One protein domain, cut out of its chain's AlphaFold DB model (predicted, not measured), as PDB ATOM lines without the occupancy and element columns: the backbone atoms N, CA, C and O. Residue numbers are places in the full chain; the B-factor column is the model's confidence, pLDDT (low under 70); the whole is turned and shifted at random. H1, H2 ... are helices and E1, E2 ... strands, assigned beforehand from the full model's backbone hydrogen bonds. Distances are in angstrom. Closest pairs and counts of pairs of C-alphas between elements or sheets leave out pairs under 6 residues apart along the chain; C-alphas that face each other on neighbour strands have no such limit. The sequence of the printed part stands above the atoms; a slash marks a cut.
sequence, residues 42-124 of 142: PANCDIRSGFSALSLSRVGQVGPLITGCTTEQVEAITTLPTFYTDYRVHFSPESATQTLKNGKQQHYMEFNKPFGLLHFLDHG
ATOM      1  N   PRO A  42     208.586 165.181 182.598       38.59
ATOM      2  CA  PRO A  42     208.269 164.920 183.994       38.59
ATOM      3  C   PRO A  42     207.395 163.666 184.071       38.59
ATOM      4  O   PRO A  42     206.468 163.523 183.278       38.59
ATOM      5  N   ALA A  43     207.735 162.767 185.000       45.69
ATOM      6  CA  ALA A  43     207.470 161.320 185.007       45.69
ATOM      7  C   ALA A  43     206.025 160.818 184.752       45.69
ATOM      8  O   ALA A  43     205.826 159.610 184.673       45.69
ATOM      9  N   ASN A  44     205.044 161.707 184.586       51.00
ATOM     10  CA  ASN A  44     203.631 161.383 184.377       51.00
ATOM     11  C   ASN A  44     203.066 161.848 183.016       51.00
ATOM     12  O   ASN A  44     202.020 161.356 182.607       51.00
ATOM     13  N   CYS A  45     203.737 162.752 182.289       53.62
ATOM     14  CA  CYS A  45     203.309 163.169 180.946       53.62
ATOM     15  C   CYS A  45     203.959 162.237 179.933       53.62
ATOM     16  O   CYS A  45     205.108 162.426 179.521       53.62
ATOM     17  N   ASP A  46     203.247 161.173 179.584       55.88
ATOM     18  CA  ASP A  46     203.801 160.170 178.697       55.88
ATOM     19  C   ASP A  46     203.726 160.623 177.237       55.88
ATOM     20  O   ASP A  46     202.746 160.413 176.525       55.88
ATOM     21  N   ILE A  47     204.820 161.226 176.779       51.53
ATOM     22  CA  ILE A  47     205.049 161.547 175.367       51.53
ATOM     23  C   ILE A  47     205.309 160.256 174.549       51.53
ATOM     24  O   ILE A  47     205.247 160.280 173.319       51.53
ATOM     25  N   ARG A  48     205.583 159.110 175.201       43.81
ATOM     26  CA  ARG A  48     205.941 157.825 174.569       43.81
ATOM     27  C   ARG A  48     204.765 156.873 174.317       43.81
ATOM     28  O   ARG A  48     204.963 155.931 173.556       43.81
ATOM     29  N   SER A  49     203.554 157.097 174.842       43.50
ATOM     30  CA  SER A  49     202.394 156.214 174.569       43.50
ATOM     31  C   SER A  49     201.509 156.610 173.387       43.50
ATOM     32  O   SER A  49     200.462 155.998 173.205       43.50
ATOM     33  N   GLY A  50     201.926 157.497 172.484       46.38
ATOM     34  CA  GLY A  50     201.262 157.554 171.176       46.38
ATOM     35  C   GLY A  50     201.321 158.902 170.500       46.38
ATOM     36  O   GLY A  50     200.315 159.599 170.393       46.38
ATOM     37  N   PHE A  51     202.478 159.242 169.945       45.69
ATOM     38  CA  PHE A  51     202.580 160.407 169.075       45.69
ATOM     39  C   PHE A  51     202.058 160.066 167.672       45.69
ATOM     40  O   PHE A  51     202.808 159.856 166.722       45.69
ATOM     41  N   SER A  52     200.729 160.013 167.547       51.34
ATOM     42  CA  SER A  52     200.022 159.846 166.274       51.34
ATOM     43  C   SER A  52     200.011 161.112 165.426       51.34
ATOM     44  O   SER A  52     198.969 161.698 165.162       51.34
ATOM     45  N   ALA A  53     201.187 161.551 164.978       49.44
ATOM     46  CA  ALA A  53     201.358 162.820 164.268       49.44
ATOM     47  C   ALA A  53     201.091 162.762 162.745       49.44
ATOM     48  O   ALA A  53     201.210 163.783 162.071       49.44
ATOM     49  N   LEU A  54     200.742 161.604 162.168       43.91
ATOM     50  CA  LEU A  54     200.663 161.435 160.698       43.91
ATOM     51  C   LEU A  54     199.262 161.274 160.120       43.91
ATOM     52  O   LEU A  54     199.053 161.495 158.928       43.91
ATOM     53  N   SER A  55     198.299 160.885 160.938       41.38
ATOM     54  CA  SER A  55     196.946 160.555 160.496       41.38
ATOM     55  C   SER A  55     195.926 161.655 160.769       41.38
ATOM     56  O   SER A  55     194.924 161.746 160.061       41.38
ATOM     57  N   LEU A  56     196.212 162.520 161.739       47.97
ATOM     58  CA  LEU A  56     195.359 163.639 162.124       47.97
ATOM     59  C   LEU A  56     195.302 164.729 161.039       47.97
ATOM     60  O   LEU A  56     194.275 165.379 160.848       47.97
ATOM     61  N   SER A  57     196.342 164.830 160.204       50.00
ATOM     62  CA  SER A  57     196.401 165.793 159.096       50.00
ATOM     63  C   SER A  57     195.316 165.580 158.031       50.00
ATOM     64  O   SER A  57     195.036 166.493 157.258       50.00
ATOM     65  N   ARG A  58     194.709 164.383 157.951       45.66
ATOM     66  CA  ARG A  58     193.595 164.097 157.023       45.66
ATOM     67  C   ARG A  58     192.231 164.555 157.538       45.66
ATOM     68  O   ARG A  58     191.327 164.693 156.718       45.66
ATOM     69  N   VAL A  59     192.111 164.809 158.840       46.78
ATOM     70  CA  VAL A  59     190.895 165.301 159.510       46.78
ATOM     71  C   VAL A  59     191.052 166.753 159.990       46.78
ATOM     72  O   VAL A  59     190.380 167.211 160.898       46.78
ATOM     73  N   GLY A  60     192.014 167.497 159.429       52.25
ATOM     74  CA  GLY A  60     192.252 168.896 159.808       52.25
ATOM     75  C   GLY A  60     192.835 169.108 161.212       52.25
ATOM     76  O   GLY A  60     193.016 170.254 161.617       52.25
ATOM     77  N   GLN A  61     193.176 168.044 161.947       54.00
ATOM     78  CA  GLN A  61     193.928 168.152 163.193       54.00
ATOM     79  C   GLN A  61     195.428 168.101 162.893       54.00
ATOM     80  O   GLN A  61     195.968 167.132 162.361       54.00
ATOM     81  N   VAL A  62     196.134 169.168 163.245       58.62
ATOM     82  CA  VAL A  62     197.563 169.289 162.959       58.62
ATOM     83  C   VAL A  62     198.334 169.176 164.260       58.62
ATOM     84  O   VAL A  62     198.689 170.171 164.865       58.62
ATOM     85  N   GLY A  63     198.592 167.963 164.731       63.16
ATOM     86  CA  GLY A  63     199.413 167.788 165.924       63.16
ATOM     87  C   GLY A  63     199.122 166.504 166.688       63.16
ATOM     88  O   GLY A  63     198.356 165.670 166.214       63.16
ATOM     89  N   PRO A  64     199.791 166.311 167.828       69.94
ATOM     90  CA  PRO A  64     199.731 165.093 168.619       69.94
ATOM     91  C   PRO A  64     198.529 165.028 169.564       69.94
ATOM     92  O   PRO A  64     197.968 166.046 169.978       69.94
ATOM     93  N   LEU A  65     198.213 163.800 169.970       73.56
ATOM     94  CA  LEU A  65     197.424 163.493 171.157       73.56
ATOM     95  C   LEU A  65     198.395 163.153 172.292       73.56
ATOM     96  O   LEU A  65     199.289 162.332 172.099       73.56
ATOM     97  N   ILE A  66     198.239 163.789 173.451       78.19
ATOM     98  CA  ILE A  66     199.116 163.604 174.614       78.19
ATOM     99  C   ILE A  66     198.266 163.251 175.837       78.19
ATOM    100  O   ILE A  66     197.253 163.898 176.100       78.19
ATOM    101  N   THR A  67     198.674 162.230 176.591       79.00
ATOM    102  CA  THR A  67     197.909 161.707 177.733       79.00
ATOM    103  C   THR A  67     198.631 161.925 179.062       79.00
ATOM    104  O   THR A  67     199.844 161.735 179.137       79.00
ATOM    105  N   GLY A  68     197.883 162.233 180.123       76.62
ATOM    106  CA  GLY A  68     198.380 162.188 181.508       76.62
ATOM    107  C   GLY A  68     199.188 163.396 181.982       76.62
ATOM    108  O   GLY A  68     199.848 163.329 183.014       76.62
ATOM    109  N   CYS A  69     199.134 164.514 181.261       78.00
ATOM    110  CA  CYS A  69     199.889 165.708 181.635       78.00
ATOM    111  C   CYS A  69     199.165 166.535 182.710       78.00
ATOM    112  O   CYS A  69     197.939 166.658 182.701       78.00
ATOM    113  N   THR A  70     199.933 167.125 183.626       78.94
ATOM    114  CA  THR A  70     199.451 168.106 184.604       78.94
ATOM    115  C   THR A  70     199.187 169.456 183.938       78.94
ATOM    116  O   THR A  70     199.636 169.716 182.820       78.94
ATOM    117  N   THR A  71     198.491 170.348 184.639       82.69
ATOM    118  CA  THR A  71     198.203 171.713 184.178       82.69
ATOM    119  C   THR A  71     199.466 172.483 183.796       82.69
ATOM    120  O   THR A  71     199.526 173.074 182.723       82.69
ATOM    121  N   GLU A  72     200.520 172.386 184.604       80.19
ATOM    122  CA  GLU A  72     201.789 173.086 184.371       80.19
ATOM    123  C   GLU A  72     202.507 172.544 183.126       80.19
ATOM    124  O   GLU A  72     203.173 173.275 182.395       80.19
ATOM    125  N   GLN A  73     202.365 171.244 182.860       79.31
ATOM    126  CA  GLN A  73     202.960 170.590 181.694       79.31
ATOM    127  C   GLN A  73     202.205 170.939 180.413       79.31
ATOM    128  O   GLN A  73     202.828 171.153 179.375       79.31
ATOM    129  N   VAL A  74     200.876 171.032 180.486       83.50
ATOM    130  CA  VAL A  74     200.046 171.524 179.381       83.50
ATOM    131  C   VAL A  74     200.457 172.951 179.017       83.50
ATOM    132  O   VAL A  74     200.681 173.240 177.842       83.50
ATOM    133  N   GLU A  75     200.644 173.828 180.003       83.44
ATOM    134  CA  GLU A  75     201.138 175.195 179.781       83.44
ATOM    135  C   GLU A  75     202.545 175.207 179.159       83.44
ATOM    136  O   GLU A  75     202.795 175.890 178.164       83.44
ATOM    137  N   ALA A  76     203.463 174.383 179.668       81.69
ATOM    138  CA  ALA A  76     204.805 174.279 179.103       81.69
ATOM    139  C   ALA A  76     204.794 173.798 177.640       81.69
ATOM    140  O   ALA A  76     205.529 174.328 176.815       81.69
ATOM    141  N   ILE A  77     203.947 172.826 177.289       76.62
ATOM    142  CA  ILE A  77     203.858 172.285 175.923       76.62
ATOM    143  C   ILE A  77     203.171 173.270 174.976       76.62
ATOM    144  O   ILE A  77     203.602 173.431 173.836       76.62
ATOM    145  N   THR A  78     202.112 173.938 175.429       81.31
ATOM    146  CA  THR A  78     201.357 174.900 174.607       81.31
ATOM    147  C   THR A  78     202.156 176.161 174.278       81.31
ATOM    148  O   THR A  78     201.862 176.816 173.281       81.31
ATOM    149  N   THR A  79     203.192 176.477 175.061       82.00
ATOM    150  CA  THR A  79     204.117 177.591 174.787       82.00
ATOM    151  C   THR A  79     205.262 177.228 173.840       82.00
ATOM    152  O   THR A  79     205.992 178.120 173.399       82.00
ATOM    153  N   LEU A  80     205.434 175.948 173.491       77.12
ATOM    154  CA  LEU A  80     206.476 175.538 172.555       77.12
ATOM    155  C   LEU A  80     206.196 176.087 171.147       77.12
ATOM    156  O   LEU A  80     205.048 176.091 170.696       77.12
ATOM    157  N   PRO A  81     207.238 176.516 170.413       74.38
ATOM    158  CA  PRO A  81     207.073 176.971 169.042       74.38
ATOM    159  C   PRO A  81     206.567 175.827 168.156       74.38
ATOM    160  O   PRO A  81     207.099 174.716 168.180       74.38
ATOM    161  N   THR A  82     205.553 176.113 167.343       71.31
ATOM    162  CA  THR A  82     204.934 175.141 166.440       71.31
ATOM    163  C   THR A  82     205.346 175.421 164.995       71.31
ATOM    164  O   THR A  82     205.580 176.560 164.593       71.31
ATOM    165  N   PHE A  83     205.464 174.366 164.187       65.00
ATOM    166  CA  PHE A  83     205.877 174.492 162.783       65.00
ATOM    167  C   PHE A  83     204.712 174.788 161.826       65.00
ATOM    168  O   PHE A  83     204.947 175.147 160.673       65.00
ATOM    169  N   TYR A  84     203.469 174.622 162.286       64.19
ATOM    170  CA  TYR A  84     202.262 174.767 161.476       64.19
ATOM    171  C   TYR A  84     201.336 175.821 162.082       64.19
ATOM    172  O   TYR A  84     201.145 175.871 163.295       64.19
ATOM    173  N   THR A  85     200.746 176.656 161.226       68.25
ATOM    174  CA  THR A  85     199.850 177.756 161.626       68.25
ATOM    175  C   THR A  85     198.549 177.286 162.271       68.25
ATOM    176  O   THR A  85     197.914 178.041 162.994       68.25
ATOM    177  N   ASP A  86     198.148 176.049 162.008       68.31
ATOM    178  CA  ASP A  86     196.950 175.388 162.518       68.31
ATOM    179  C   ASP A  86     197.283 174.260 163.503       68.31
ATOM    180  O   ASP A  86     196.464 173.368 163.716       68.31
ATOM    181  N   TYR A  87     198.475 174.301 164.114       71.50
ATOM    182  CA  TYR A  87     198.915 173.265 165.038       71.50
ATOM    183  C   TYR A  87     198.015 173.181 166.278       71.50
ATOM    184  O   TYR A  87     197.830 174.166 166.992       71.50
ATOM    185  N   ARG A  88     197.477 171.991 166.552       74.19
ATOM    186  CA  ARG A  88     196.575 171.690 167.666       74.19
ATOM    187  C   ARG A  88     197.050 170.442 168.387       74.19
ATOM    188  O   ARG A  88     197.220 169.389 167.775       74.19
ATOM    189  N   VAL A  89     197.206 170.562 169.697       77.69
ATOM    190  CA  VAL A  89     197.491 169.437 170.586       77.69
ATOM    191  C   VAL A  89     196.199 169.057 171.290       77.69
ATOM    192  O   VAL A  89     195.526 169.931 171.835       77.69
ATOM    193  N   HIS A  90     195.859 167.770 171.292       81.75
ATOM    194  CA  HIS A  90     194.779 167.268 172.139       81.75
ATOM    195  C   HIS A  90     195.361 166.671 173.408       81.75
ATOM    196  O   HIS A  90     196.198 165.773 173.334       81.75
ATOM    197  N   PHE A  91     194.898 167.138 174.561       84.00
ATOM    198  CA  PHE A  91     195.285 166.579 175.849       84.00
ATOM    199  C   PHE A  91     194.170 165.680 176.377       84.00
ATOM    200  O   PHE A  91     192.996 166.054 176.354       84.00
ATOM    201  N   SER A  92     194.527 164.492 176.859       83.75
ATOM    202  CA  SER A  92     193.599 163.602 177.555       83.75
ATOM    203  C   SER A  92     194.102 163.237 178.952       83.75
ATOM    204  O   SER A  92     195.312 163.264 179.207       83.75
ATOM    205  N   PRO A  93     193.197 162.841 179.862       84.81
ATOM    206  CA  PRO A  93     193.582 162.309 181.164       84.81
ATOM    207  C   PRO A  93     194.464 161.060 181.049       84.81
ATOM    208  O   PRO A  93     194.433 160.344 180.044       84.81
ATOM    209  N   GLU A  94     195.226 160.782 182.107       82.31
ATOM    210  CA  GLU A  94     195.904 159.496 182.272       82.31
ATOM    211  C   GLU A  94     194.848 158.392 182.413       82.31
ATOM    212  O   GLU A  94     193.909 158.512 183.199       82.31
ATOM    213  N   SER A  95     194.996 157.314 181.646       79.94
ATOM    214  CA  SER A  95     194.130 156.127 181.719       79.94
ATOM    215  C   SER A  95     194.907 154.843 182.020       79.94
ATOM    216  O   SER A  95     194.321 153.756 182.050       79.94
ATOM    217  N   ALA A  96     196.223 154.963 182.229       77.12
ATOM    218  CA  ALA A  96     197.124 153.862 182.533       77.12
ATOM    219  C   ALA A  96     196.822 153.233 183.895       77.12
ATOM    220  O   ALA A  96     196.873 152.012 184.038       77.12
ATOM    221  N   THR A  97     196.468 154.053 184.881       82.19
ATOM    222  CA  THR A  97     196.114 153.591 186.222       82.19
ATOM    223  C   THR A  97     194.603 153.413 186.350       82.19
ATOM    224  O   THR A  97     193.840 154.373 186.268       82.19
ATOM    225  N   GLN A  98     194.149 152.178 186.578       79.81
ATOM    226  CA  GLN A  98     192.734 151.852 186.771       79.81
ATOM    227  C   GLN A  98     192.509 151.025 188.034       79.81
ATOM    228  O   GLN A  98     193.302 150.151 188.384       79.81
ATOM    229  N   THR A  99     191.385 151.268 188.707       84.94
ATOM    230  CA  THR A  99     190.957 150.448 189.846       84.94
ATOM    231  C   THR A  99     190.094 149.296 189.342       84.94
ATOM    232  O   THR A  99     189.014 149.502 188.789       84.94
ATOM    233  N   LEU A 100     190.568 148.067 189.523       83.56
ATOM    234  CA  LEU A 100     189.848 146.853 189.160       83.56
ATOM    235  C   LEU A 100     188.653 146.612 190.091       83.56
ATOM    236  O   LEU A 100     188.614 147.079 191.228       83.56
ATOM    237  N   LYS A 101     187.703 145.778 189.647       85.75
ATOM    238  CA  LYS A 101     186.511 145.400 190.438       85.75
ATOM    239  C   LYS A 101     186.837 144.790 191.808       85.75
ATOM    240  O   LYS A 101     186.001 144.811 192.700       85.75
ATOM    241  N   ASN A 102     188.039 144.238 191.969       89.12
ATOM    242  CA  ASN A 102     188.532 143.670 193.225       89.12
ATOM    243  C   ASN A 102     189.248 144.700 194.125       89.12
ATOM    244  O   ASN A 102     189.906 144.305 195.084       89.12
ATOM    245  N   GLY A 103     189.178 145.996 193.798       87.31
ATOM    246  CA  GLY A 103     189.815 147.087 194.539       87.31
ATOM    247  C   GLY A 103     191.325 147.215 194.324       87.31
ATOM    248  O   GLY A 103     191.937 148.121 194.884       87.31
ATOM    249  N   LYS A 104     191.951 146.342 193.523       84.75
ATOM    250  CA  LYS A 104     193.374 146.469 193.187       84.75
ATOM    251  C   LYS A 104     193.566 147.538 192.122       84.75
ATOM    252  O   LYS A 104     192.809 147.588 191.155       84.75
ATOM    253  N   GLN A 105     194.614 148.342 192.262       86.31
ATOM    254  CA  GLN A 105     195.057 149.201 191.173       86.31
ATOM    255  C   GLN A 105     195.881 148.385 190.178       86.31
ATOM    256  O   GLN A 105     196.769 147.624 190.565       86.31
ATOM    257  N   GLN A 106     195.565 148.537 188.898       83.00
ATOM    258  CA  GLN A 106     196.359 148.045 187.787       83.00
ATOM    259  C   GLN A 106     196.923 149.251 187.047       83.00
ATOM    260  O   GLN A 106     196.174 150.147 186.665       83.00
ATOM    261  N   HIS A 107     198.236 149.245 186.847       82.19
ATOM    262  CA  HIS A 107     198.925 150.226 186.029       82.19
ATOM    263  C   HIS A 107     199.366 149.553 184.728       82.19
ATOM    264  O   HIS A 107     200.104 148.566 184.758       82.19
ATOM    265  N   TYR A 108     198.860 150.042 183.600       78.50
ATOM    266  CA  TYR A 108     199.154 149.521 182.271       78.50
ATOM    267  C   TYR A 108     199.154 150.667 181.255       78.50
ATOM    268  O   TYR A 108     198.100 151.174 180.873       78.50
ATOM    269  N   MET A 109     200.349 151.095 180.841       71.62
ATOM    270  CA  MET A 109     200.563 152.308 180.037       71.62
ATOM    271  C   MET A 109     199.838 152.276 178.693       71.62
ATOM    272  O   MET A 109     199.373 153.299 178.194       71.62
ATOM    273  N   GLU A 110     199.670 151.093 178.122       73.44
ATOM    274  CA  GLU A 110     199.035 150.880 176.832       73.44
ATOM    275  C   GLU A 110     197.534 151.193 176.857       73.44
ATOM    276  O   GLU A 110     196.942 151.364 175.792       73.44
ATOM    277  N   PHE A 111     196.918 151.355 178.036       74.06
ATOM    278  CA  PHE A 111     195.559 151.889 178.160       74.06
ATOM    279  C   PHE A 111     195.446 153.360 177.752       74.06
ATOM    280  O   PHE A 111     194.385 153.771 177.284       74.06
ATOM    281  N   ASN A 112     196.518 154.150 177.811       76.00
ATOM    282  CA  ASN A 112     196.462 155.539 177.352       76.00
ATOM    283  C   ASN A 112     196.050 155.653 175.874       76.00
ATOM    284  O   ASN A 112     195.333 156.582 175.517       76.00
ATOM    285  N   LYS A 113     196.409 154.677 175.024       74.12
ATOM    286  CA  LYS A 113     196.071 154.677 173.589       74.12
ATOM    287  C   LYS A 113     194.558 154.599 173.320       74.12
ATOM    288  O   LYS A 113     194.013 155.546 172.750       74.12
ATOM    289  N   PRO A 114     193.842 153.516 173.693       76.62
ATOM    290  CA  PRO A 114     192.416 153.398 173.403       76.62
ATOM    291  C   PRO A 114     191.576 154.442 174.148       76.62
ATOM    292  O   PRO A 114     190.651 154.996 173.560       76.62
ATOM    293  N   PHE A 115     191.893 154.755 175.408       82.44
ATOM    294  CA  PHE A 115     191.102 155.714 176.187       82.44
ATOM    295  C   PHE A 115     191.407 157.168 175.816       82.44
ATOM    296  O   PHE A 115     190.487 157.983 175.769       82.44
ATOM    297  N   GLY A 116     192.655 157.487 175.464       78.94
ATOM    298  CA  GLY A 116     193.010 158.783 174.894       78.94
ATOM    299  C   GLY A 116     192.294 159.029 173.568       78.94
ATOM    300  O   GLY A 116     191.729 160.104 173.369       78.94
ATOM    301  N   LEU A 117     192.223 158.013 172.699       77.69
ATOM    302  CA  LEU A 117     191.446 158.097 171.461       77.69
ATOM    303  C   LEU A 117     189.956 158.320 171.724       77.69
ATOM    304  O   LEU A 117     189.370 159.204 171.111       77.69
ATOM    305  N   LEU A 118     189.337 157.536 172.611       81.38
ATOM    306  CA  LEU A 118     187.924 157.722 172.959       81.38
ATOM    307  C   LEU A 118     187.672 159.143 173.471       81.38
ATOM    308  O   LEU A 118     186.778 159.829 172.983       81.38
ATOM    309  N   HIS A 119     188.539 159.630 174.363       83.56
ATOM    310  CA  HIS A 119     188.477 161.002 174.853       83.56
ATOM    311  C   HIS A 119     188.577 162.027 173.713       83.56
ATOM    312  O   HIS A 119     187.853 163.021 173.720       83.56
ATOM    313  N   PHE A 120     189.444 161.797 172.724       79.31
ATOM    314  CA  PHE A 120     189.543 162.638 171.531       79.31
ATOM    315  C   PHE A 120     188.293 162.591 170.648       79.31
ATOM    316  O   PHE A 120     187.846 163.637 170.198       79.31
ATOM    317  N   LEU A 121     187.687 161.428 170.426       79.56
ATOM    318  CA  LEU A 121     186.468 161.337 169.618       79.56
ATOM    319  C   LEU A 121     185.286 162.080 170.265       79.56
ATOM    320  O   LEU A 121     184.460 162.660 169.562       79.56
ATOM    321  N   ASP A 122     185.237 162.121 171.598       84.88
ATOM    322  CA  ASP A 122     184.165 162.788 172.340       84.88
ATOM    323  C   ASP A 122     184.373 164.314 172.471       84.88
ATOM    324  O   ASP A 122     183.411 165.095 172.375       84.88
ATOM    325  N   HIS A 123     185.627 164.747 172.668       85.69
ATOM    326  CA  HIS A 123     185.989 166.122 173.065       85.69
ATOM    327  C   HIS A 123     186.872 166.868 172.056       85.69
ATOM    328  O   HIS A 123     187.140 168.051 172.243       85.69
ATOM    329  N   GLY A 124     187.368 166.189 171.026       76.69
ATOM    330  CA  GLY A 124     188.283 166.751 170.041       76.69
ATOM    331  C   GLY A 124     187.622 167.808 169.163       76.69
ATOM    332  O   GLY A 124     186.431 167.734 168.845       76.69
TER     333      GLY A 124
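Overview. This is residues 42 to 124 of the 142 residues of the protein "Aste57867_18226 protein" of Aphanomyces stellatus (UniProt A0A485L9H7). Two short parallel strands, E1 and E2, make the middle of an elongated domain, with the longest helix, H3, packed along one side of them and H2 lying toward the other side. The hairpin E3 E4 forms one end of the long axis; the other end holds H1 and the bend of the long link from H2 to E2, while the unnamed stretch 42 to 55 runs past E1 on the side away from E2. The printed part has 83 residues with three named helices and four named strands, in the order H1 E1 H2 E2 E3 E4 H3; its class is mixed, helices and strands, with 39 residues, under half, in named elements. It is only just compact, close to loose, with a radius of gyration of the C-alphas of 13.8 A, and spans 48 by 27 by 20 A.

Arrangement. E1, residues 65 to 67, and E2, residues 90 to 92, are parallel neighbours at 24 degrees, with N 66 and O 90 at 2.8 A and N 92 and O 66 at 2.9 A, within hydrogen-bond range. With H2, residues 71 to 78, they make a strand-helix-strand unit, two parallel neighbour strands with a helix between them along the chain; its crossover is right-handed. The closest C-alphas of H2 and E2 are those of Val 74 and Phe 91, 7.7 A apart. For H3, residues 109 to 123, the closest C-alphas to E2 are those of Gly 116 and Ser 92, 5.5 A apart, and to E1 those of Asn 112 and Thr 67, 6.3 A apart. H2 and H3 are apart. E3, residues 97 to 99, and E4, residues 105 to 107, form an antiparallel hairpin at 156 degrees, with N 106 and O 98 at 2.8 A, within hydrogen-bond range. E2 and E3 are apart. H1, residues 56 to 59, is apart from E2 and from H3. In H2 every O i to N i+4 pair is within hydrogen-bond range and in H3 9 of 11 are; H1 is too short for such a pair, and its one O i to N i+3 pair is within range.

Along the chain. E1 begins at C-alpha 65, (197.424, 163.493, 171.157), and spans 6.8 A; E2 spans 6.6 A. H3 runs 21.3 A to C-alpha 123 at (185.989, 166.122, 173.065), and H2 measures 10.6 A. E3 spans 7.0 A, E4 6.5 A and H1 5.4 A, with C-alpha 56 at (195.359, 163.639, 162.124).

Size, cuts and confidence. The two C-alphas farthest apart, those of Thr 85 and Asn 102, are 47.8 A apart. The printed part has no cut, and the link from H2 to E2, 11 residues, is long. The mean pLDDT of the printed part is 71.0; residues 42 to 64 and 83 to 86 are under 70.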